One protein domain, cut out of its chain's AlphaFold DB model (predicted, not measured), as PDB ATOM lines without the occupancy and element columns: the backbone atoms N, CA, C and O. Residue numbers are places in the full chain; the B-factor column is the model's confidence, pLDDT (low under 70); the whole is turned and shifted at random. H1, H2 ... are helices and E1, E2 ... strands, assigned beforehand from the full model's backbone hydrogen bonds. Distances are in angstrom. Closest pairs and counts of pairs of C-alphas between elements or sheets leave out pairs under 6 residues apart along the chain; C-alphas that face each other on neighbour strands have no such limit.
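Overview. This is residues 52 to 203 of the 215 residues of an uncharacterized protein of Corynebacterium glucuronolyticum (UniProt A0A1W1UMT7). With little regular structure and long loops, this is a small sandwich, two sheets face to face: strongly twisted E2, E3, E4, E8 and the pair E1, E5, with H1 over the far face of the larger. The 152 printed residues run H1, H2, E1 to E8; the class is mixed, 50 residues in named elements, neighbour strands antiparallel. It is compact, radius of gyration of the C-alphas 16.1 A, spanning 48 by 39 by 26 A.

Arrangement. Start at H1, residues 52 to 60, whose O i to N i+4 pairs are within hydrogen-bond range; H2, residues 75 to 78, is too short for any. E1, residues 88 to 91, and E5, residues 155 to 158, are antiparallel neighbours, with N 90 and O 156 within hydrogen-bond range at 3.2 A. E2, residues 116 to 124, has three antiparallel neighbours: on one side of it E3, residues 130 to 132, with N 123 and O 131 within hydrogen-bond range at 3.0 A, and E4, residues 136 to 139, with N 119 and O 136 at 2.9 A; on the other side E8, residues 184 to 190, with N 120 and O 187 at 2.9 A. E6, residues 167 to 169, and E7, residues 175 to 177, form a hairpin.

Along the chain. Find C-alpha 52 at (-4.723, -17.426, -18.598); E2 spans 27.1 A; E8 ends at C-alpha 190, (-19.411, -18.172, -13.783).

Size, cuts and confidence. The printed part has no cut; links H1 to H2, E1 to E2 and E4 to E5 are long; pLDDT is under 70 at residues 79 to 83, 101 to 106 and 163.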
ATOM      1  N   ASP A  52      -4.957 -18.388 -17.518       87.38
ATOM      2  CA  ASP A  52      -4.723 -17.426 -18.598       87.38
ATOM      3  C   ASP A  52      -5.928 -17.327 -19.546       87.38
ATOM      4  O   ASP A  52      -6.318 -16.228 -19.941       87.38
ATOM      5  N   GLU A  53      -6.575 -18.454 -19.865       86.44
ATOM      6  CA  GLU A  53      -7.824 -18.453 -20.635       86.44
ATOM      7  C   GLU A  53      -8.938 -17.726 -19.882       86.44
ATOM      8  O   GLU A  53      -9.632 -16.899 -20.469       86.44
ATOM      9  N   ALA A  54      -9.090 -17.985 -18.583       86.69
ATOM     10  CA  ALA A  54     -10.089 -17.318 -17.759       86.69
ATOM     11  C   ALA A  54      -9.856 -15.801 -17.702       86.69
ATOM     12  O   ALA A  54     -10.814 -15.044 -17.829       86.69
ATOM     13  N   VAL A  55      -8.609 -15.341 -17.549       90.25
ATOM     14  CA  VAL A  55      -8.266 -13.908 -17.580       90.25
ATOM     15  C   VAL A  55      -8.623 -13.301 -18.935       90.25
ATOM     16  O   VAL A  55      -9.349 -12.309 -18.990       90.25
ATOM     17  N   LYS A  56      -8.208 -13.944 -20.030       92.19
ATOM     18  CA  LYS A  56      -8.490 -13.467 -21.386       92.19
ATOM     19  C   LYS A  56      -9.990 -13.351 -21.663       92.19
ATOM     20  O   LYS A  56     -10.435 -12.352 -22.221       92.19
ATOM     21  N   ILE A  57     -10.780 -14.342 -21.242       91.50
ATOM     22  CA  ILE A  57     -12.242 -14.305 -21.384       91.50
ATOM     23  C   ILE A  57     -12.812 -13.061 -20.701       91.50
ATOM     24  O   ILE A  57     -13.647 -12.380 -21.286       91.50
ATOM     25  N   LYS A  58     -12.374 -12.743 -19.481       91.94
ATOM     26  CA  LYS A  58     -12.903 -11.599 -18.720       91.94
ATOM     27  C   LYS A  58     -12.604 -10.266 -19.398       91.94
ATOM     28  O   LYS A  58     -13.487  -9.403 -19.452       91.94
ATOM     29  N   ASP A  59     -11.386 -10.133 -19.914       93.56
ATOM     30  CA  ASP A  59     -10.904  -8.910 -20.550       93.56
ATOM     31  C   ASP A  59     -11.570  -8.676 -21.912       93.56
ATOM     32  O   ASP A  59     -11.951  -7.550 -22.230       93.56
ATOM     33  N   GLU A  60     -11.771  -9.739 -22.696       94.94
ATOM     34  CA  GLU A  60     -12.267  -9.647 -24.076       94.94
ATOM     35  C   GLU A  60     -13.781  -9.881 -24.213       94.94
ATOM     36  O   GLU A  60     -14.343  -9.626 -25.280       94.94
ATOM     37  N   ALA A  61     -14.465 -10.363 -23.168       95.62
ATOM     38  CA  ALA A  61     -15.887 -10.674 -23.259       95.62
ATOM     39  C   ALA A  61     -16.740  -9.428 -23.537       95.62
ATOM     40  O   ALA A  61     -16.669  -8.414 -22.832       95.62
ATOM     41  N   ILE A  62     -17.599  -9.562 -24.545       95.38
ATOM     42  CA  ILE A  62     -18.486  -8.525 -25.068       95.38
ATOM     43  C   ILE A  62     -19.685  -8.358 -24.134       95.38
ATOM     44  O   ILE A  62     -20.374  -9.328 -23.815       95.38
ATOM     45  N   GLU A  63     -19.971  -7.123 -23.726       95.62
ATOM     46  CA  GLU A  63     -21.177  -6.799 -22.957       95.62
ATOM     47  C   GLU A  63     -22.434  -7.119 -23.770       95.62
ATOM     48  O   GLU A  63     -22.650  -6.552 -24.838       95.62
ATOM     49  N   ALA A  64     -23.270  -8.021 -23.263       95.50
ATOM     50  CA  ALA A  64     -24.501  -8.466 -23.915       95.50
ATOM     51  C   ALA A  64     -25.673  -8.547 -22.924       95.50
ATOM     52  O   ALA A  64     -26.628  -9.295 -23.134       95.50
ATOM     53  N   ASP A  65     -25.602  -7.787 -21.831       95.62
ATOM     54  CA  ASP A  65     -26.603  -7.797 -20.771       95.62
ATOM     55  C   ASP A  65     -27.935  -7.194 -21.244       95.62
ATOM     56  O   ASP A  65     -28.095  -5.977 -21.402       95.62
ATOM     57  N   GLY A  66     -28.922  -8.058 -21.471       92.81
ATOM     58  CA  GLY A  66     -30.250  -7.659 -21.920       92.81
ATOM     59  C   GLY A  66     -31.043  -6.868 -20.882       92.81
ATOM     60  O   GLY A  66     -31.891  -6.058 -21.259       92.81
ATOM     61  N   ILE A  67     -30.774  -7.079 -19.591       94.44
ATOM     62  CA  ILE A  67     -31.512  -6.441 -18.497       94.44
ATOM     63  C   ILE A  67     -30.908  -5.067 -18.206       94.44
ATOM     64  O   ILE A  67     -31.622  -4.066 -18.224       94.44
ATOM     65  N   ALA A  68     -29.584  -4.988 -18.041       95.19
ATOM     66  CA  ALA A  68     -28.886  -3.724 -17.807       95.19
ATOM     67  C   ALA A  68     -29.015  -2.752 -18.992       95.19
ATOM     68  O   ALA A  68     -29.109  -1.543 -18.791       95.19
ATOM     69  N   SER A  69     -29.077  -3.265 -20.227       92.50
ATOM     70  CA  SER A  69     -29.324  -2.439 -21.420       92.50
ATOM     71  C   SER A  69     -30.769  -1.938 -21.551       92.50
ATOM     72  O   SER A  69     -31.067  -1.170 -22.466       92.50
ATOM     73  N   GLY A  70     -31.688  -2.370 -20.680       91.06
ATOM     74  CA  GLY A  70     -33.101  -1.982 -20.716       91.06
ATOM     75  C   GLY A  70     -33.920  -2.655 -21.822       91.06
ATOM     76  O   GLY A  70     -35.090  -2.321 -22.006       91.06
ATOM     77  N   LYS A  71     -33.352  -3.619 -22.559       88.50
ATOM     78  CA  LYS A  71     -34.095  -4.400 -23.565       88.50
ATOM     79  C   LYS A  71     -35.080  -5.355 -22.907       88.50
ATOM     80  O   LYS A  71     -36.189  -5.554 -23.406       88.50
ATOM     81  N   ILE A  72     -34.678  -5.908 -21.768       90.50
ATOM     82  CA  ILE A  72     -35.478  -6.768 -20.912       90.50
ATOM     83  C   ILE A  72     -35.764  -6.027 -19.612       90.50
ATOM     84  O   ILE A  72     -34.875  -5.712 -18.834       90.50
ATOM     85  N   THR A  73     -37.041  -5.754 -19.385       91.81
ATOM     86  CA  THR A  73     -37.552  -4.992 -18.235       91.81
ATOM     87  C   THR A  73     -38.594  -5.769 -17.429       91.81
ATOM     88  O   THR A  73     -39.008  -5.323 -16.360       91.81
ATOM     89  N   SER A  74     -39.046  -6.915 -17.949       91.50
ATOM     90  CA  SER A  74     -40.063  -7.770 -17.337       91.50
ATOM     91  C   SER A  74     -39.926  -9.222 -17.787       91.50
ATOM     92  O   SER A  74     -39.484  -9.501 -18.907       91.50
ATOM     93  N   ALA A  75     -40.371 -10.144 -16.938       90.00
ATOM     94  CA  ALA A  75     -40.342 -11.582 -17.188       90.00
ATOM     95  C   ALA A  75     -41.175 -12.010 -18.404       90.00
ATOM     96  O   ALA A  75     -40.830 -12.971 -19.091       90.00
ATOM     97  N   ALA A  76     -42.238 -11.269 -18.732       87.56
ATOM     98  CA  ALA A  76     -43.049 -11.512 -19.928       87.56
ATOM     99  C   ALA A  76     -42.246 -11.415 -21.244       87.56
ATOM    100  O   ALA A  76     -42.676 -11.924 -22.280       87.56
ATOM    101  N   GLN A  77     -41.076 -10.767 -21.217       88.44
ATOM    102  CA  GLN A  77     -40.182 -10.635 -22.369       88.44
ATOM    103  C   GLN A  77     -39.271 -11.855 -22.560       88.44
ATOM    104  O   GLN A  77     -38.617 -11.952 -23.593       88.44
ATOM    105  N   PHE A  78     -39.265 -12.813 -21.627       85.50
ATOM    106  CA  PHE A  78     -38.529 -14.075 -21.772       85.50
ATOM    107  C   PHE A  78     -39.214 -15.120 -22.656       85.50
ATOM    108  O   PHE A  78     -38.696 -16.216 -22.846       85.50
ATOM    109  N   GLY A  79     -40.367 -14.786 -23.236       69.88
ATOM    110  CA  GLY A  79     -41.067 -15.659 -24.170       69.88
ATOM    111  C   GLY A  79     -40.460 -15.681 -25.579       69.88
ATOM    112  O   GLY A  79     -39.782 -14.757 -26.017       69.88
ATOM    113  N   TYR A  80     -40.822 -16.710 -26.345       61.53
ATOM    114  CA  TYR A  80     -40.377 -16.972 -27.725       61.53
ATOM    115  C   TYR A  80     -40.918 -15.999 -28.797       61.53
ATOM    116  O   TYR A  80     -40.812 -16.262 -29.996       61.53
ATOM    117  N   GLY A  81     -41.550 -14.890 -28.405       60.97
ATOM    118  CA  GLY A  81     -42.181 -13.952 -29.336       60.97
ATOM    119  C   GLY A  81     -41.157 -13.207 -30.197       60.97
ATOM    120  O   GLY A  81     -40.110 -12.806 -29.703       60.97
ATOM    121  N   LEU A  82     -41.480 -12.963 -31.474       63.47
ATOM    122  CA  LEU A  82     -40.556 -12.439 -32.499       63.47
ATOM    123  C   LEU A  82     -39.718 -11.218 -32.066       63.47
ATOM    124  O   LEU A  82     -38.554 -11.133 -32.440       63.47
ATOM    125  N   LYS A  83     -40.277 -10.305 -31.258       69.69
ATOM    126  CA  LYS A  83     -39.571  -9.101 -30.772       69.69
ATOM    127  C   LYS A  83     -38.526  -9.350 -29.672       69.69
ATOM    128  O   LYS A  83     -37.711  -8.471 -29.429       69.69
ATOM    129  N   TYR A  84     -38.561 -10.506 -29.008       73.69
ATOM    130  CA  TYR A  84     -37.620 -10.905 -27.947       73.69
ATOM    131  C   TYR A  84     -36.910 -12.232 -28.265       73.69
ATOM    132  O   TYR A  84     -36.267 -12.836 -27.410       73.69
ATOM    133  N   ALA A  85     -37.026 -12.705 -29.508       76.56
ATOM    134  CA  ALA A  85     -36.404 -13.941 -29.950       76.56
ATOM    135  C   ALA A  85     -34.875 -13.804 -30.070       76.56
ATOM    136  O   ALA A  85     -34.355 -12.748 -30.424       76.56
ATOM    137  N   GLY A  86     -34.158 -14.914 -29.864       81.25
ATOM    138  CA  GLY A  86     -32.698 -14.972 -30.029       81.25
ATOM    139  C   GLY A  86     -31.892 -14.474 -28.830       81.25
ATOM    140  O   GLY A  86     -30.724 -14.124 -28.998       81.25
ATOM    141  N   GLN A  87     -32.514 -14.453 -27.653       87.44
ATOM    142  CA  GLN A  87     -31.841 -14.284 -26.370       87.44
ATOM    143  C   GLN A  87     -31.561 -15.637 -25.707       87.44
ATOM    144  O   GLN A  87     -32.235 -16.627 -25.999       87.44
ATOM    145  N   ILE A  88     -30.588 -15.657 -24.801       90.25
ATOM    146  CA  ILE A  88     -30.369 -16.759 -23.858       90.25
ATOM    147  C   ILE A  88     -30.542 -16.195 -22.460       90.25
ATOM    148  O   ILE A  88     -29.834 -15.269 -22.076       90.25
ATOM    149  N   ASN A  89     -31.466 -16.756 -21.698       90.06
ATOM    150  CA  ASN A  89     -31.775 -16.321 -20.346       90.06
ATOM    151  C   ASN A  89     -31.818 -17.515 -19.393       90.06
ATOM    152  O   ASN A  89     -31.921 -18.670 -19.809       90.06
ATOM    153  N   GLY A  90     -31.735 -17.221 -18.105       89.94
ATOM    154  CA  GLY A  90     -31.782 -18.226 -17.057       89.94
ATOM    155  C   GLY A  90     -31.556 -17.602 -15.694       89.94
ATOM    156  O   GLY A  90     -31.651 -16.385 -15.535       89.94
ATOM    157  N   HIS A  91     -31.234 -18.448 -14.723       89.50
ATOM    158  CA  HIS A  91     -31.028 -18.042 -13.342       89.50
ATOM    159  C   HIS A  91     -29.725 -18.610 -12.802       89.50
ATOM    160  O   HIS A  91     -29.249 -19.649 -13.264       89.50
ATOM    161  N   VAL A  92     -29.174 -17.934 -11.801       89.44
ATOM    162  CA  VAL A  92     -28.078 -18.452 -10.988       89.44
ATOM    163  C   VAL A  92     -28.570 -18.592  -9.561       89.44
ATOM    164  O   VAL A  92     -29.042 -17.631  -8.947       89.44
ATOM    165  N   TYR A  93     -28.429 -19.806  -9.045       88.12
ATOM    166  CA  TYR A  93     -28.789 -20.159  -7.686       88.12
ATOM    167  C   TYR A  93     -27.604 -20.803  -6.974       88.12
ATOM    168  O   TYR A  93     -26.846 -21.574  -7.561       88.12
ATOM    169  N   GLU A  94     -27.481 -20.516  -5.689       87.75
ATOM    170  CA  GLU A  94     -26.668 -21.289  -4.766       87.75
ATOM    171  C   GLU A  94     -27.495 -22.467  -4.258       87.75
ATOM    172  O   GLU A  94     -28.634 -22.295  -3.810       87.75
ATOM    173  N   ALA A  95     -26.916 -23.666  -4.312       84.75
ATOM    174  CA  ALA A  95     -27.566 -24.855  -3.788       84.75
ATOM    175  C   ALA A  95     -27.804 -24.716  -2.279       84.75
ATOM    176  O   ALA A  95     -26.913 -24.330  -1.520       84.75
ATOM    177  N   HIS A  96     -29.003 -25.083  -1.842       83.44
ATOM    178  CA  HIS A  96     -29.388 -25.095  -0.437       83.44
ATOM    179  C   HIS A  96     -29.792 -26.523  -0.029       83.44
ATOM    180  O   HIS A  96     -30.344 -27.237  -0.863       83.44
ATOM    181  N   PRO A  97     -29.570 -26.976   1.224       82.81
ATOM    182  CA  PRO A  97     -29.925 -28.341   1.640       82.81
ATOM    183  C   PRO A  97     -31.402 -28.705   1.463       82.81
ATOM    184  O   PRO A  97     -31.726 -29.873   1.279       82.81
ATOM    185  N   ASN A  98     -32.286 -27.704   1.511       85.81
ATOM    186  CA  ASN A  98     -33.718 -27.887   1.264       85.81
ATOM    187  C   ASN A  98     -34.114 -27.575  -0.187       85.81
ATOM    188  O   ASN A  98     -35.276 -27.730  -0.536       85.81
ATOM    189  N   GLY A  99     -33.167 -27.111  -1.005       82.94
ATOM    190  CA  GLY A  99     -33.382 -26.739  -2.394       82.94
ATOM    191  C   GLY A  99     -33.196 -27.906  -3.356       82.94
ATOM    192  O   GLY A  99     -32.510 -28.886  -3.065       82.94
ATOM    193  N   ASN A 100     -33.797 -27.790  -4.538       81.19
ATOM    194  CA  ASN A 100     -33.561 -28.725  -5.635       81.19
ATOM    195  C   ASN A 100     -32.685 -28.059  -6.710       81.19
ATOM    196  O   ASN A 100     -33.208 -27.280  -7.513       81.19
ATOM    197  N   PRO A 101     -31.385 -28.381  -6.797       69.81
ATOM    198  CA  PRO A 101     -30.475 -27.773  -7.772       69.81
ATOM    199  C   PRO A 101     -30.754 -28.194  -9.227       69.81
ATOM    200  O   PRO A 101     -30.118 -27.687 -10.143       69.81
ATOM    201  N   GLY A 102     -31.680 -29.133  -9.464       67.06
ATOM    202  CA  GLY A 102     -32.132 -29.521 -10.802       67.06
ATOM    203  C   GLY A 102     -33.386 -28.786 -11.283       67.06
ATOM    204  O   GLY A 102     -33.856 -29.059 -12.389       67.06
ATOM    205  N   ALA A 103     -33.966 -27.896 -10.472       68.81
ATOM    206  CA  ALA A 103     -35.150 -27.132 -10.853       68.81
ATOM    207  C   ALA A 103     -34.806 -26.002 -11.833       68.81
ATOM    208  O   ALA A 103     -33.684 -25.510 -11.875       68.81
ATOM    209  N   THR A 104     -35.777 -25.584 -12.644       63.34
ATOM    210  CA  THR A 104     -35.634 -24.445 -13.574       63.34
ATOM    211  C   THR A 104     -36.003 -23.102 -12.933       63.34
ATOM    212  O   THR A 104     -36.130 -22.108 -13.634       63.34
ATOM    213  N   TYR A 105     -36.242 -23.096 -11.625       68.19
ATOM    214  CA  TYR A 105     -36.644 -21.962 -10.794       68.19
ATOM    215  C   TYR A 105     -35.981 -22.116  -9.418       68.19
ATOM    216  O   TYR A 105     -35.319 -23.125  -9.166       68.19
ATOM    217  N   ASP A 106     -36.151 -21.124  -8.544       67.88
ATOM    218  CA  ASP A 106     -35.478 -21.059  -7.244       67.88
ATOM    219  C   ASP A 106     -35.663 -22.340  -6.423       67.88
ATOM    220  O   ASP A 106     -34.665 -22.895  -5.991       67.88
ATOM    221  N   ASN A 107     -36.881 -22.874  -6.297       80.00
ATOM    222  CA  ASN A 107     -37.198 -24.165  -5.665       80.00
ATOM    223  C   ASN A 107     -36.409 -24.410  -4.365       80.00
ATOM    224  O   ASN A 107     -35.690 -25.405  -4.242       80.00
ATOM    225  N   ASP A 108     -36.503 -23.442  -3.449       86.00
ATOM    226  CA  ASP A 108     -35.803 -23.362  -2.157       86.00
ATOM    227  C   ASP A 108     -34.264 -23.235  -2.222       86.00
ATOM    228  O   ASP A 108     -33.595 -23.288  -1.188       86.00
ATOM    229  N   ASN A 109     -33.688 -23.021  -3.408       87.50
ATOM    230  CA  ASN A 109     -32.314 -22.551  -3.585       87.50
ATOM    231  C   ASN A 109     -32.209 -21.036  -3.342       87.50
ATOM    232  O   ASN A 109     -33.198 -20.301  -3.353       87.50
ATOM    233  N   ILE A 110     -30.984 -20.548  -3.146       89.19
ATOM    234  CA  ILE A 110     -30.725 -19.140  -2.820       89.19
ATOM    235  C   ILE A 110     -30.362 -18.379  -4.109       89.19
ATOM    236  O   ILE A 110     -29.379 -18.733  -4.755       89.19
ATOM    237  N   PRO A 111     -31.100 -17.331  -4.517       89.38
ATOM    238  CA  PRO A 111     -30.754 -16.526  -5.692       89.38
ATOM    239  C   PRO A 111     -29.412 -15.806  -5.554       89.38
ATOM    240  O   PRO A 111     -29.167 -15.132  -4.553       89.38
ATOM    241  N   ALA A 112     -28.570 -15.900  -6.586       89.75
ATOM    242  CA  ALA A 112     -27.278 -15.225  -6.641       89.75
ATOM    243  C   ALA A 112     -27.347 -13.994  -7.560       89.75
ATOM    244  O   ALA A 112     -27.209 -14.097  -8.781       89.75
ATOM    245  N   THR A 113     -27.556 -12.814  -6.975       91.56
ATOM    246  CA  THR A 113     -27.694 -11.531  -7.695       91.56
ATOM    247  C   THR A 113     -26.348 -10.811  -7.840       91.56
ATOM    248  O   THR A 113     -25.507 -10.858  -6.946       91.56
ATOM    249  N   GLY A 114     -26.133 -10.126  -8.969       93.38
ATOM    250  CA  GLY A 114     -24.910  -9.376  -9.278       93.38
ATOM    251  C   GLY A 114     -23.742 -10.214  -9.817       93.38
ATOM    252  O   GLY A 114     -22.695  -9.648 -10.153       93.38
ATOM    253  N   GLN A 115     -23.919 -11.533  -9.940       93.31
ATOM    254  CA  GLN A 115     -22.917 -12.448 -10.481       93.31
ATOM    255  C   GLN A 115     -22.738 -12.230 -11.979       93.31
ATOM    256  O   GLN A 115     -23.714 -12.048 -12.704       93.31
ATOM    257  N   THR A 116     -21.492 -12.252 -12.449       95.75
ATOM    258  CA  THR A 116     -21.205 -12.192 -13.884       95.75
ATOM    259  C   THR A 116     -21.303 -13.594 -14.477       95.75
ATOM    260  O   THR A 116     -20.647 -14.523 -14.009       95.75
ATOM    261  N   VAL A 117     -22.103 -13.723 -15.527       94.81
ATOM    262  CA  VAL A 117     -22.254 -14.930 -16.334       94.81
ATOM    263  C   VAL A 117     -21.591 -14.680 -17.679       94.81
ATOM    264  O   VAL A 117     -21.811 -13.640 -18.303       94.81
ATOM    265  N   TYR A 118     -20.808 -15.647 -18.135       94.94
ATOM    266  CA  TYR A 118     -20.168 -15.651 -19.441       94.94
ATOM    267  C   TYR A 118     -20.832 -16.682 -20.349       94.94
ATOM    268  O   TYR A 118     -21.167 -17.783 -19.908       94.94
ATOM    269  N   LEU A 119     -20.996 -16.337 -21.622       94.50
ATOM    270  CA  LEU A 119     -21.624 -17.169 -22.642       94.50
ATOM    271  C   LEU A 119     -20.713 -17.287 -23.866       94.50
ATOM    272  O   LEU A 119     -20.254 -16.281 -24.392       94.50
ATOM    273  N   GLN A 120     -20.537 -18.503 -24.372       94.06
ATOM    274  CA  GLN A 120     -19.946 -18.762 -25.685       94.06
ATOM    275  C   GLN A 120     -20.921 -19.594 -26.512       94.06
ATOM    276  O   GLN A 120     -21.355 -20.659 -26.072       94.06
ATOM    277  N   LEU A 121     -21.268 -19.137 -27.707       94.12
ATOM    278  CA  LEU A 121     -22.086 -19.884 -28.655       94.12
ATOM    279  C   LEU A 121     -21.192 -20.723 -29.557       94.12
ATOM    280  O   LEU A 121     -20.052 -20.353 -29.828       94.12
ATOM    281  N   ARG A 122     -21.693 -21.878 -29.992       94.12
ATOM    282  CA  ARG A 122     -20.954 -22.793 -30.857       94.12
ATOM    283  C   ARG A 122     -21.882 -23.444 -31.866       94.12
ATOM    284  O   ARG A 122     -22.960 -23.914 -31.507       94.12
ATOM    285  N   GLU A 123     -21.443 -23.523 -33.107       94.75
ATOM    286  CA  GLU A 123     -22.167 -24.159 -34.206       94.75
ATOM    287  C   GLU A 123     -21.155 -24.673 -35.224       94.75
ATOM    288  O   GLU A 123     -20.036 -24.175 -35.286       94.75
ATOM    289  N   LYS A 124     -21.509 -25.701 -35.995       95.62
ATOM    290  CA  LYS A 124     -20.629 -26.142 -37.077       95.62
ATOM    291  C   LYS A 124     -20.663 -25.143 -38.233       95.62
ATOM    292  O   LYS A 124     -21.746 -24.723 -38.630       95.62
ATOM    293  N   ASP A 125     -19.498 -24.803 -38.765       94.81
ATOM    294  CA  ASP A 125     -19.369 -24.028 -39.997       94.81
ATOM    295  C   ASP A 125     -19.745 -24.869 -41.234       94.81
ATOM    296  O   ASP A 125     -20.059 -26.065 -41.137       94.81
ATOM    297  N   ALA A 126     -19.704 -24.251 -42.416       92.12
ATOM    298  CA  ALA A 126     -20.007 -24.918 -43.685       92.12
ATOM    299  C   ALA A 126     -19.079 -26.114 -43.996       92.12
ATOM    300  O   ALA A 126     -19.469 -27.017 -44.739       92.12
ATOM    301  N   ASN A 127     -17.881 -26.158 -43.401       94.69
ATOM    302  CA  ASN A 127     -16.930 -27.264 -43.530       94.69
ATOM    303  C   ASN A 127     -17.141 -28.355 -42.461       94.69
ATOM    304  O   ASN A 127     -16.463 -29.384 -42.476       94.69
ATOM    305  N   GLY A 128     -18.092 -28.164 -41.544       93.12
ATOM    306  CA  GLY A 128     -18.401 -29.093 -40.463       93.12
ATOM    307  C   GLY A 128     -17.500 -28.955 -39.232       93.12
ATOM    308  O   GLY A 128     -17.628 -29.773 -38.311       93.12
ATOM    309  N   GLU A 129     -16.620 -27.952 -39.190       95.25
ATOM    310  CA  GLU A 129     -15.769 -27.651 -38.038       95.25
ATOM    311  C   GLU A 129     -16.528 -26.819 -37.001       95.25
ATOM    312  O   GLU A 129     -17.427 -26.056 -37.337       95.25
ATOM    313  N   LEU A 130     -16.203 -26.971 -35.713       94.75
ATOM    314  CA  LEU A 130     -16.896 -26.236 -34.656       94.75
ATOM    315  C   LEU A 130     -16.422 -24.777 -34.626       94.75
ATOM    316  O   LEU A 130     -15.323 -24.489 -34.160       94.75
ATOM    317  N   SER A 131     -17.275 -23.869 -35.090       96.19
ATOM    318  CA  SER A 131     -17.130 -22.426 -34.925       96.19
ATOM    319  C   SER A 131     -17.563 -22.030 -33.516       96.19
ATOM    320  O   SER A 131     -18.584 -22.507 -33.008       96.19
ATOM    321  N   GLU A 132     -16.789 -21.160 -32.876       95.38
ATOM    322  CA  GLU A 132     -17.091 -20.622 -31.554       95.38
ATOM    323  C   GLU A 132     -17.203 -19.098 -31.634       95.38
ATOM    324  O   GLU A 132     -16.365 -18.431 -32.241       95.38
ATOM    325  N   SER A 133     -18.235 -18.534 -31.010       94.88
ATOM    326  CA  SER A 133     -18.372 -17.086 -30.897       94.88
ATOM    327  C   SER A 133     -17.294 -16.500 -29.979       94.88
ATOM    328  O   SER A 133     -16.742 -17.214 -29.130       94.88
ATOM    329  N   PRO A 134     -17.068 -15.173 -30.035       94.75
ATOM    330  CA  PRO A 134     -16.508 -14.455 -28.900       94.75
ATOM    331  C   PRO A 134     -17.294 -14.760 -27.623       94.75
ATOM    332  O   PRO A 134     -18.471 -15.142 -27.669       94.75
ATOM    333  N   TRP A 135     -16.652 -14.567 -26.477       95.38
ATOM    334  CA  TRP A 135     -17.355 -14.638 -25.207       95.38
ATOM    335  C   TRP A 135     -18.223 -13.399 -25.021       95.38
ATOM    336  O   TRP A 135     -17.813 -12.279 -25.313       95.38
ATOM    337  N   PHE A 136     -19.425 -13.611 -24.513       95.50
ATOM    338  CA  PHE A 136     -20.337 -12.566 -24.081       95.50
ATOM    339  C   PHE A 136     -20.400 -12.559 -22.559       95.50
ATOM    340  O   PHE A 136     -20.219 -13.606 -21.936       95.50
ATOM    341  N   LYS A 137     -20.711 -11.413 -21.954       96.69
ATOM    342  CA  LYS A 137     -20.954 -11.296 -20.514       96.69
ATOM    343  C   LYS A 137     -22.246 -10.549 -20.204       96.69
ATOM    344  O   LYS A 137     -22.654  -9.650 -20.938       96.69
ATOM    345  N   ALA A 138     -22.888 -10.969 -19.121       97.00
ATOM    346  CA  ALA A 138     -24.069 -10.348 -18.534       97.00
ATOM    347  C   ALA A 138     -24.035 -10.534 -17.014       97.00
ATOM    348  O   ALA A 138     -23.374 -11.447 -16.514       97.00
ATOM    349  N   LYS A 139     -24.746  -9.694 -16.265       97.19
ATOM    350  CA  LYS A 139     -24.923  -9.877 -14.822       97.19
ATOM    351  C   LYS A 139     -26.253 -10.544 -14.506       97.19
ATOM    352  O   LYS A 139     -27.190 -10.515 -15.303       97.19
ATOM    353  N   THR A 140     -26.338 -11.151 -13.329       95.81
ATOM    354  CA  THR A 140     -27.615 -11.536 -12.739       95.81
ATOM    355  C   THR A 140     -28.272 -10.343 -12.054       95.81
ATOM    356  O   THR A 140     -27.614  -9.529 -11.402       95.81
ATOM    357  N   HIS A 141     -29.590 -10.263 -12.180       96.25
ATOM    358  CA  HIS A 141     -30.438  -9.170 -11.723       96.25
ATOM    359  C   HIS A 141     -31.666  -9.711 -10.999       96.25
ATOM    360  O   HIS A 141     -32.047 -10.872 -11.160       96.25
ATOM    361  N   ASP A 142     -32.329  -8.823 -10.266       94.81
ATOM    362  CA  ASP A 142     -33.619  -9.103  -9.649       94.81
ATOM    363  C   ASP A 142     -34.726  -8.405 -10.432       94.81
ATOM    364  O   ASP A 142     -34.951  -7.199 -10.302       94.81
ATOM    365  N   LEU A 143     -35.430  -9.172 -11.262       93.00
ATOM    366  CA  LEU A 143     -36.645  -8.692 -11.906       93.00
ATOM    367  C   LEU A 143     -37.811  -8.741 -10.918       93.00
ATOM    368  O   LEU A 143     -37.909  -9.624 -10.069       93.00
ATOM    369  N   LYS A 144     -38.713  -7.767 -11.033       91.50
ATOM    370  CA  LYS A 144     -39.852  -7.610 -10.115       91.50
ATOM    371  C   LYS A 144     -40.935  -8.676 -10.290       91.50
ATOM    372  O   LYS A 144     -41.754  -8.864  -9.397       91.50
ATOM    373  N   ASP A 145     -40.989  -9.305 -11.457       91.69
ATOM    374  CA  ASP A 145     -42.046 -10.210 -11.879       91.69
ATOM    375  C   ASP A 145     -41.495 -11.585 -12.264       91.69
ATOM    376  O   ASP A 145     -40.341 -11.722 -12.667       91.69
ATOM    377  N   VAL A 146     -42.351 -12.602 -12.135       88.62
ATOM    378  CA  VAL A 146     -42.092 -13.985 -12.551       88.62
ATOM    379  C   VAL A 146     -43.247 -14.437 -13.436       88.62
ATOM    380  O   VAL A 146     -44.410 -14.315 -13.051       88.62
ATOM    381  N   VAL A 147     -42.941 -14.972 -14.617       85.88
ATOM    382  CA  VAL A 147     -43.941 -15.479 -15.568       85.88
ATOM    383  C   VAL A 147     -43.538 -16.874 -16.021       85.88
ATOM    384  O   VAL A 147     -42.486 -17.056 -16.629       85.88
ATOM    385  N   ALA A 148     -44.384 -17.868 -15.725       80.38
ATOM    386  CA  ALA A 148     -44.152 -19.274 -16.070       80.38
ATOM    387  C   ALA A 148     -42.751 -19.779 -15.658       80.38
ATOM    388  O   ALA A 148     -42.090 -20.485 -16.415       80.38
ATOM    389  N   GLY A 149     -42.281 -19.366 -14.477       79.50
ATOM    390  CA  GLY A 149     -40.965 -19.733 -13.947       79.50
ATOM    391  C   GLY A 149     -39.780 -18.928 -14.494       79.50
ATOM    392  O   GLY A 149     -38.676 -19.145 -14.025       79.50
ATOM    393  N   ASN A 150     -39.983 -17.990 -15.425       84.88
ATOM    394  CA  ASN A 150     -38.933 -17.079 -15.893       84.88
ATOM    395  C   ASN A 150     -38.938 -15.768 -15.096       84.88
ATOM    396  O   ASN A 150     -40.009 -15.290 -14.715       84.88
ATOM    397  N   GLY A 151     -37.772 -15.134 -14.944       89.12
ATOM    398  CA  GLY A 151     -37.621 -13.827 -14.292       89.12
ATOM    399  C   GLY A 151     -37.443 -13.891 -12.775       89.12
ATOM    400  O   GLY A 151     -36.959 -14.866 -12.228       89.12
ATOM    401  N   GLY A 152     -37.799 -12.849 -12.038       91.62
ATOM    402  CA  GLY A 152     -37.508 -12.817 -10.604       91.62
ATOM    403  C   GLY A 152     -36.012 -12.689 -10.287       91.62
ATOM    404  O   GLY A 152     -35.230 -12.119 -11.058       91.62
ATOM    405  N   LYS A 153     -35.621 -13.194  -9.114       92.81
ATOM    406  CA  LYS A 153     -34.283 -13.004  -8.539       92.81
ATOM    407  C   LYS A 153     -33.220 -13.888  -9.183       92.81
ATOM    408  O   LYS A 153     -33.497 -15.029  -9.554       92.81
ATOM    409  N   GLY A 154     -31.997 -13.367  -9.260       92.12
ATOM    410  CA  GLY A 154     -30.848 -14.088  -9.816       92.12
ATOM    411  C   GLY A 154     -30.935 -14.340 -11.327       92.12
ATOM    412  O   GLY A 154     -30.275 -15.246 -11.829       92.12
ATOM    413  N   THR A 155     -31.742 -13.569 -12.058       93.75
ATOM    414  CA  THR A 155     -31.986 -13.755 -13.496       93.75
ATOM    415  C   THR A 155     -30.898 -13.105 -14.342       93.75
ATOM    416  O   THR A 155     -30.577 -11.941 -14.127       93.75
ATOM    417  N   PHE A 156     -30.397 -13.786 -15.369       94.56
ATOM    418  CA  PHE A 156     -29.559 -13.181 -16.411       94.56
ATOM    419  C   PHE A 156     -30.243 -13.242 -17.782       94.56
ATOM    420  O   PHE A 156     -31.076 -14.116 -18.041       94.56
ATOM    421  N   SER A 157     -29.856 -12.334 -18.682       94.00
ATOM    422  CA  SER A 157     -30.251 -12.374 -20.094       94.00
ATOM    423  C   SER A 157     -29.117 -11.908 -20.993       94.00
ATOM    424  O   SER A 157     -28.549 -10.840 -20.768       94.00
ATOM    425  N   PHE A 158     -28.847 -12.679 -22.039       93.88
ATOM    426  CA  PHE A 158     -27.952 -12.320 -23.125       93.88
ATOM    427  C   PHE A 158     -28.769 -11.899 -24.341       93.88
ATOM    428  O   PHE A 158     -29.535 -12.693 -24.890       93.88
ATOM    429  N   ASN A 159     -28.565 -10.668 -24.797       90.38
ATOM    430  CA  ASN A 159     -29.179 -10.115 -25.998       90.38
ATOM    431  C   ASN A 159     -28.081  -9.477 -26.849       90.38
ATOM    432  O   ASN A 159     -27.109  -8.943 -26.321       90.38
ATOM    433  N   ASN A 160     -28.239  -9.485 -28.173       83.88
ATOM    434  CA  ASN A 160     -27.290  -8.778 -29.026       83.88
ATOM    435  C   ASN A 160     -27.321  -7.273 -28.690       83.88
ATOM    436  O   ASN A 160     -28.423  -6.702 -28.642       83.88
ATOM    437  N   PRO A 161     -26.164  -6.614 -28.492       70.19
ATOM    438  CA  PRO A 161     -26.066  -5.163 -28.326       70.19
ATOM    439  C   PRO A 161     -26.844  -4.358 -29.373       70.19
ATOM    440  O   PRO A 161     -27.478  -3.364 -29.022       70.19
ATOM    441  N   ASP A 162     -26.965  -4.869 -30.598       75.69
ATOM    442  CA  ASP A 162     -27.605  -4.159 -31.714       75.69
ATOM    443  C   ASP A 162     -29.123  -4.406 -31.832       75.69
ATOM    444  O   ASP A 162     -29.790  -3.880 -32.716       75.69
ATOM    445  N   GLY A 163     -29.713  -5.201 -30.928       67.38
ATOM    446  CA  GLY A 163     -31.171  -5.413 -30.861       67.38
ATOM    447  C   GLY A 163     -31.704  -6.545 -31.741       67.38
ATOM    448  O   GLY A 163     -32.910  -6.775 -31.763       67.38
ATOM    449  N   GLY A 164     -30.815  -7.273 -32.420       78.38
ATOM    450  CA  GLY A 164     -31.121  -8.527 -33.107       78.38
ATOM    451  C   GLY A 164     -30.881  -9.775 -32.248       78.38
ATOM    452  O   GLY A 164     -30.704  -9.712 -31.030       78.38
ATOM    453  N   ARG A 165     -30.833 -10.934 -32.913       87.19
ATOM    454  CA  ARG A 165     -30.394 -12.198 -32.302       87.19
ATOM    455  C   ARG A 165     -28.915 -12.119 -31.946       87.19
ATOM    456  O   ARG A 165     -28.159 -11.480 -32.681       87.19
ATOM    457  N   LEU A 166     -28.490 -12.794 -30.875       89.62
ATOM    458  CA  LEU A 166     -27.060 -13.032 -30.654       89.62
ATOM    459  C   LEU A 166     -26.464 -13.674 -31.907       89.62
ATOM    460  O   LEU A 166     -27.033 -14.622 -32.451       89.62
ATOM    461  N   SER A 167     -25.352 -13.131 -32.385       92.31
ATOM    462  CA  SER A 167     -24.742 -13.561 -33.638       92.31
ATOM    463  C   SER A 167     -23.237 -13.400 -33.600       92.31
ATOM    464  O   SER A 167     -22.729 -12.517 -32.910       92.31
ATOM    465  N   TRP A 168     -22.541 -14.210 -34.385       93.94
ATOM    466  CA  TRP A 168     -21.109 -14.080 -34.618       93.94
ATOM    467  C   TRP A 168     -20.795 -14.416 -36.073       93.94
ATOM    468  O   TRP A 168     -21.623 -14.997 -36.772       93.94
ATOM    469  N   VAL A 169     -19.620 -14.003 -36.531       95.44
ATOM    470  CA  VAL A 169     -19.102 -14.357 -37.852       95.44
ATOM    471  C   VAL A 169     -18.000 -15.383 -37.641       95.44
ATOM    472  O   VAL A 169     -17.150 -15.189 -36.769       95.44
ATOM    473  N   ASP A 170     -18.052 -16.492 -38.370       95.94
ATOM    474  CA  ASP A 170     -17.024 -17.523 -38.290       95.94
ATOM    475  C   ASP A 170     -15.750 -17.138 -39.062       95.94
ATOM    476  O   ASP A 170     -15.632 -16.070 -39.665       95.94
ATOM    477  N   LYS A 171     -14.764 -18.035 -39.051       95.38
ATOM    478  CA  LYS A 171     -13.498 -17.846 -39.773       95.38
ATOM    479  C   LYS A 171     -13.645 -17.826 -41.304       95.38
ATOM    480  O   LYS A 171     -12.703 -17.424 -41.982       95.38
ATOM    481  N   LEU A 172     -14.767 -18.309 -41.840       95.56
ATOM    482  CA  LEU A 172     -15.078 -18.346 -43.270       95.56
ATOM    483  C   LEU A 172     -15.828 -17.081 -43.719       95.56
ATOM    484  O   LEU A 172     -15.929 -16.827 -44.917       95.56
ATOM    485  N   GLY A 173     -16.286 -16.261 -42.768       96.25
ATOM    486  CA  GLY A 173     -17.066 -15.053 -43.023       96.25
ATOM    487  C   GLY A 173     -18.578 -15.274 -42.946       96.25
ATOM    488  O   GLY A 173     -19.332 -14.331 -43.192       96.25
ATOM    489  N   ASP A 174     -19.031 -16.474 -42.577       96.06
ATOM    490  CA  ASP A 174     -20.448 -16.798 -42.471       96.06
ATOM    491  C   ASP A 174     -21.022 -16.302 -41.141       96.06
ATOM    492  O   ASP A 174     -20.449 -16.470 -40.060       96.06
ATOM    493  N   LYS A 175     -22.191 -15.656 -41.217       94.81
ATOM    494  CA  LYS A 175     -22.902 -15.151 -40.040       94.81
ATOM    495  C   LYS A 175     -23.747 -16.258 -39.416       94.81
ATOM    496  O   LYS A 175     -24.739 -16.694 -39.998       94.81
ATOM    497  N   HIS A 176     -23.438 -16.592 -38.174       93.94
ATOM    498  CA  HIS A 176     -24.253 -17.443 -37.318       93.94
ATOM    499  C   HIS A 176     -25.202 -16.611 -36.458       93.94
ATOM    500  O   HIS A 176     -24.831 -15.557 -35.942       93.94
ATOM    501  N   GLU A 177     -26.427 -17.096 -36.257       92.62
ATOM    502  CA  GLU A 177     -27.419 -16.469 -35.381       92.62
ATOM    503  C   GLU A 177     -27.996 -17.494 -34.416       92.62
ATOM    504  O   GLU A 177     -28.489 -18.541 -34.836       92.62
ATOM    505  N   TYR A 178     -28.030 -17.167 -33.127       89.94
ATOM    506  CA  TYR A 178     -28.646 -18.035 -32.139       89.94
ATOM    507  C   TYR A 178     -30.155 -18.152 -32.369       89.94
ATOM    508  O   TYR A 178     -30.905 -17.166 -32.377       89.94
ATOM    509  N   ARG A 179     -30.607 -19.390 -32.557       87.06
ATOM    510  CA  ARG A 179     -31.992 -19.736 -32.894       87.06
ATOM    511  C   ARG A 179     -32.536 -20.901 -32.071       87.06
ATOM    512  O   ARG A 179     -33.683 -21.276 -32.280       87.06
ATOM    513  N   ALA A 180     -31.748 -21.427 -31.132       81.31
ATOM    514  CA  ALA A 180     -32.116 -22.554 -30.276       81.31
ATOM    515  C   ALA A 180     -32.552 -23.806 -31.068       81.31
ATOM    516  O   ALA A 180     -33.492 -24.487 -30.676       81.31
ATOM    517  N   HIS A 181     -31.879 -24.120 -32.181       83.50
ATOM    518  CA  HIS A 181     -32.140 -25.339 -32.956       83.50
ATOM    519  C   HIS A 181     -31.047 -26.396 -32.776       83.50
ATOM    520  O   HIS A 181     -29.998 -26.170 -32.170       83.50
ATOM    521  N   ARG A 182     -31.286 -27.581 -33.347       84.88
ATOM    522  CA  ARG A 182     -30.307 -28.673 -33.372       84.88
ATOM    523  C   ARG A 182     -29.036 -28.256 -34.101       84.88
ATOM    524  O   ARG A 182     -29.110 -27.635 -35.154       84.88
ATOM    525  N   GLY A 183     -27.887 -28.632 -33.551       87.19
ATOM    526  CA  GLY A 183     -26.579 -28.249 -34.092       87.19
ATOM    527  C   GLY A 183     -26.027 -26.935 -33.537       87.19
ATOM    528  O   GLY A 183     -24.886 -26.606 -33.842       87.19
ATOM    529  N   GLN A 184     -26.782 -26.232 -32.686       90.06
ATOM    530  CA  GLN A 184     -26.265 -25.129 -31.881       90.06
ATOM    531  C   GLN A 184     -26.028 -25.581 -30.441       90.06
ATOM    532  O   GLN A 184     -26.878 -26.210 -29.808       90.06
ATOM    533  N   TRP A 185     -24.867 -25.225 -29.910       89.69
ATOM    534  CA  TRP A 185     -24.462 -25.475 -28.534       89.69
ATOM    535  C   TRP A 185     -24.016 -24.177 -27.880       89.69
ATOM    536  O   TRP A 185     -23.708 -23.193 -28.545       89.69
ATOM    537  N   TYR A 186     -23.920 -24.189 -26.555       90.31
ATOM    538  CA  TYR A 186     -23.354 -23.064 -25.829       90.31
ATOM    539  C   TYR A 186     -22.571 -23.497 -24.590       90.31
ATOM    540  O   TYR A 186     -22.823 -24.546 -23.979       90.31
ATOM    541  N   ARG A 187     -21.593 -22.674 -24.214       89.44
ATOM    542  CA  ARG A 187     -20.907 -22.722 -22.929       89.44
ATOM    543  C   ARG A 187     -21.424 -21.601 -22.035       89.44
ATOM    544  O   ARG A 187     -21.494 -20.470 -22.486       89.44
ATOM    545  N   LEU A 188     -21.786 -21.933 -20.800       89.50
ATOM    546  CA  LEU A 188     -21.978 -20.967 -19.726       89.50
ATOM    547  C   LEU A 188     -20.842 -21.139 -18.727       89.50
ATOM    548  O   LEU A 188     -20.427 -22.273 -18.469       89.50
ATOM    549  N   TRP A 189     -20.370 -20.025 -18.186       89.19
ATOM    550  CA  TRP A 189     -19.343 -19.988 -17.158       89.19
ATOM    551  C   TRP A 189     -19.636 -18.869 -16.158       89.19
ATOM    552  O   TRP A 189     -20.169 -17.823 -16.519       89.19
ATOM    553  N   ILE A 190     -19.314 -19.117 -14.894       89.19
ATOM    554  CA  ILE A 190     -19.411 -18.172 -13.783       89.19
ATOM    555  C   ILE A 190     -18.114 -18.331 -12.996       89.19
ATOM    556  O   ILE A 190     -17.584 -19.438 -12.894       89.19
ATOM    557  N   ASP A 191     -17.587 -17.239 -12.461       87.25
ATOM    558  CA  ASP A 191     -16.423 -17.309 -11.590       87.25
ATOM    559  C   ASP A 191     -16.750 -18.010 -10.267       87.25
ATOM    560  O   ASP A 191     -17.851 -17.891  -9.727       87.25
ATOM    561  N   ASN A 192     -15.749 -18.673  -9.691       88.31
ATOM    562  CA  ASN A 192     -15.813 -18.997  -8.273       88.31
ATOM    563  C   ASN A 192     -15.906 -17.687  -7.484       88.31
ATOM    564  O   ASN A 192     -15.172 -16.736  -7.764       88.31
ATOM    565  N   TYR A 193     -16.754 -17.647  -6.464       84.50
ATOM    566  CA  TYR A 193     -16.858 -16.484  -5.589       84.50
ATOM    567  C   TYR A 193     -17.009 -16.905  -4.135       84.50
ATOM    568  O   TYR A 193     -17.449 -18.009  -3.829       84.50
ATOM    569  N   THR A 194     -16.637 -16.021  -3.217       88.75
ATOM    570  CA  THR A 194     -16.858 -16.243  -1.788       88.75
ATOM    571  C   THR A 194     -18.256 -15.768  -1.423       88.75
ATOM    572  O   THR A 194     -18.580 -14.596  -1.618       88.75
ATOM    573  N   ASN A 195     -19.084 -16.657  -0.877       84.56
ATOM    574  CA  ASN A 195     -20.385 -16.273  -0.348       84.56
ATOM    575  C   ASN A 195     -20.171 -15.359   0.879       84.56
ATOM    576  O   ASN A 195     -19.543 -15.787   1.851       84.56
ATOM    577  N   PRO A 196     -20.691 -14.120   0.882       83.75
ATOM    578  CA  PRO A 196     -20.441 -13.162   1.959       83.75
ATOM    579  C   PRO A 196     -21.145 -13.516   3.278       83.75
ATOM    580  O   PRO A 196     -20.711 -13.066   4.335       83.75
ATOM    581  N   ALA A 197     -22.222 -14.304   3.237       84.94
ATOM    582  CA  ALA A 197     -22.965 -14.728   4.420       84.94
ATOM    583  C   ALA A 197     -22.310 -15.920   5.135       84.94
ATOM    584  O   ALA A 197     -22.395 -16.017   6.357       84.94
ATOM    585  N   THR A 198     -21.668 -16.827   4.393       85.88
ATOM    586  CA  THR A 198     -21.084 -18.063   4.954       85.88
ATOM    587  C   THR A 198     -19.557 -18.091   4.944       85.88
ATOM    588  O   THR A 198     -18.964 -18.873   5.681       85.88
ATOM    589  N   GLY A 199     -18.907 -17.266   4.120       88.31
ATOM    590  CA  GLY A 199     -17.461 -17.302   3.884       88.31
ATOM    591  C   GLY A 199     -16.996 -18.472   3.009       88.31
ATOM    592  O   GLY A 199     -15.800 -18.596   2.749       88.31
ATOM    593  N   ASN A 200     -17.911 -19.322   2.535       88.31
ATOM    594  CA  ASN A 200     -17.569 -20.477   1.710       88.31
ATOM    595  C   ASN A 200     -17.236 -20.059   0.275       88.31
ATOM    596  O   ASN A 200     -17.876 -19.174  -0.295       88.31
ATOM    597  N   THR A 201     -16.272 -20.747  -0.336       89.88
ATOM    598  CA  THR A 201     -16.040 -20.651  -1.780       89.88
ATOM    599  C   THR A 201     -17.136 -21.408  -2.516       89.88
ATOM    600  O   THR A 201     -17.264 -22.624  -2.384       89.88
ATOM    601  N   MET A 202     -17.903 -20.679  -3.315       87.12
ATOM    602  CA  MET A 202     -18.905 -21.214  -4.220       87.12
ATOM    603  C   MET A 202     -18.223 -21.632  -5.516       87.12
ATOM    604  O   MET A 202     -17.505 -20.843  -6.134       87.12
ATOM    605  N   ILE A 203     -18.449 -22.882  -5.908       85.25
ATOM    606  CA  ILE A 203     -17.970 -23.448  -7.168       85.25
ATOM    607  C   ILE A 203     -19.210 -23.703  -8.028       85.25
ATOM    608  O   ILE A 203     -20.141 -24.364  -7.556       85.25
TER     609      ILE A 203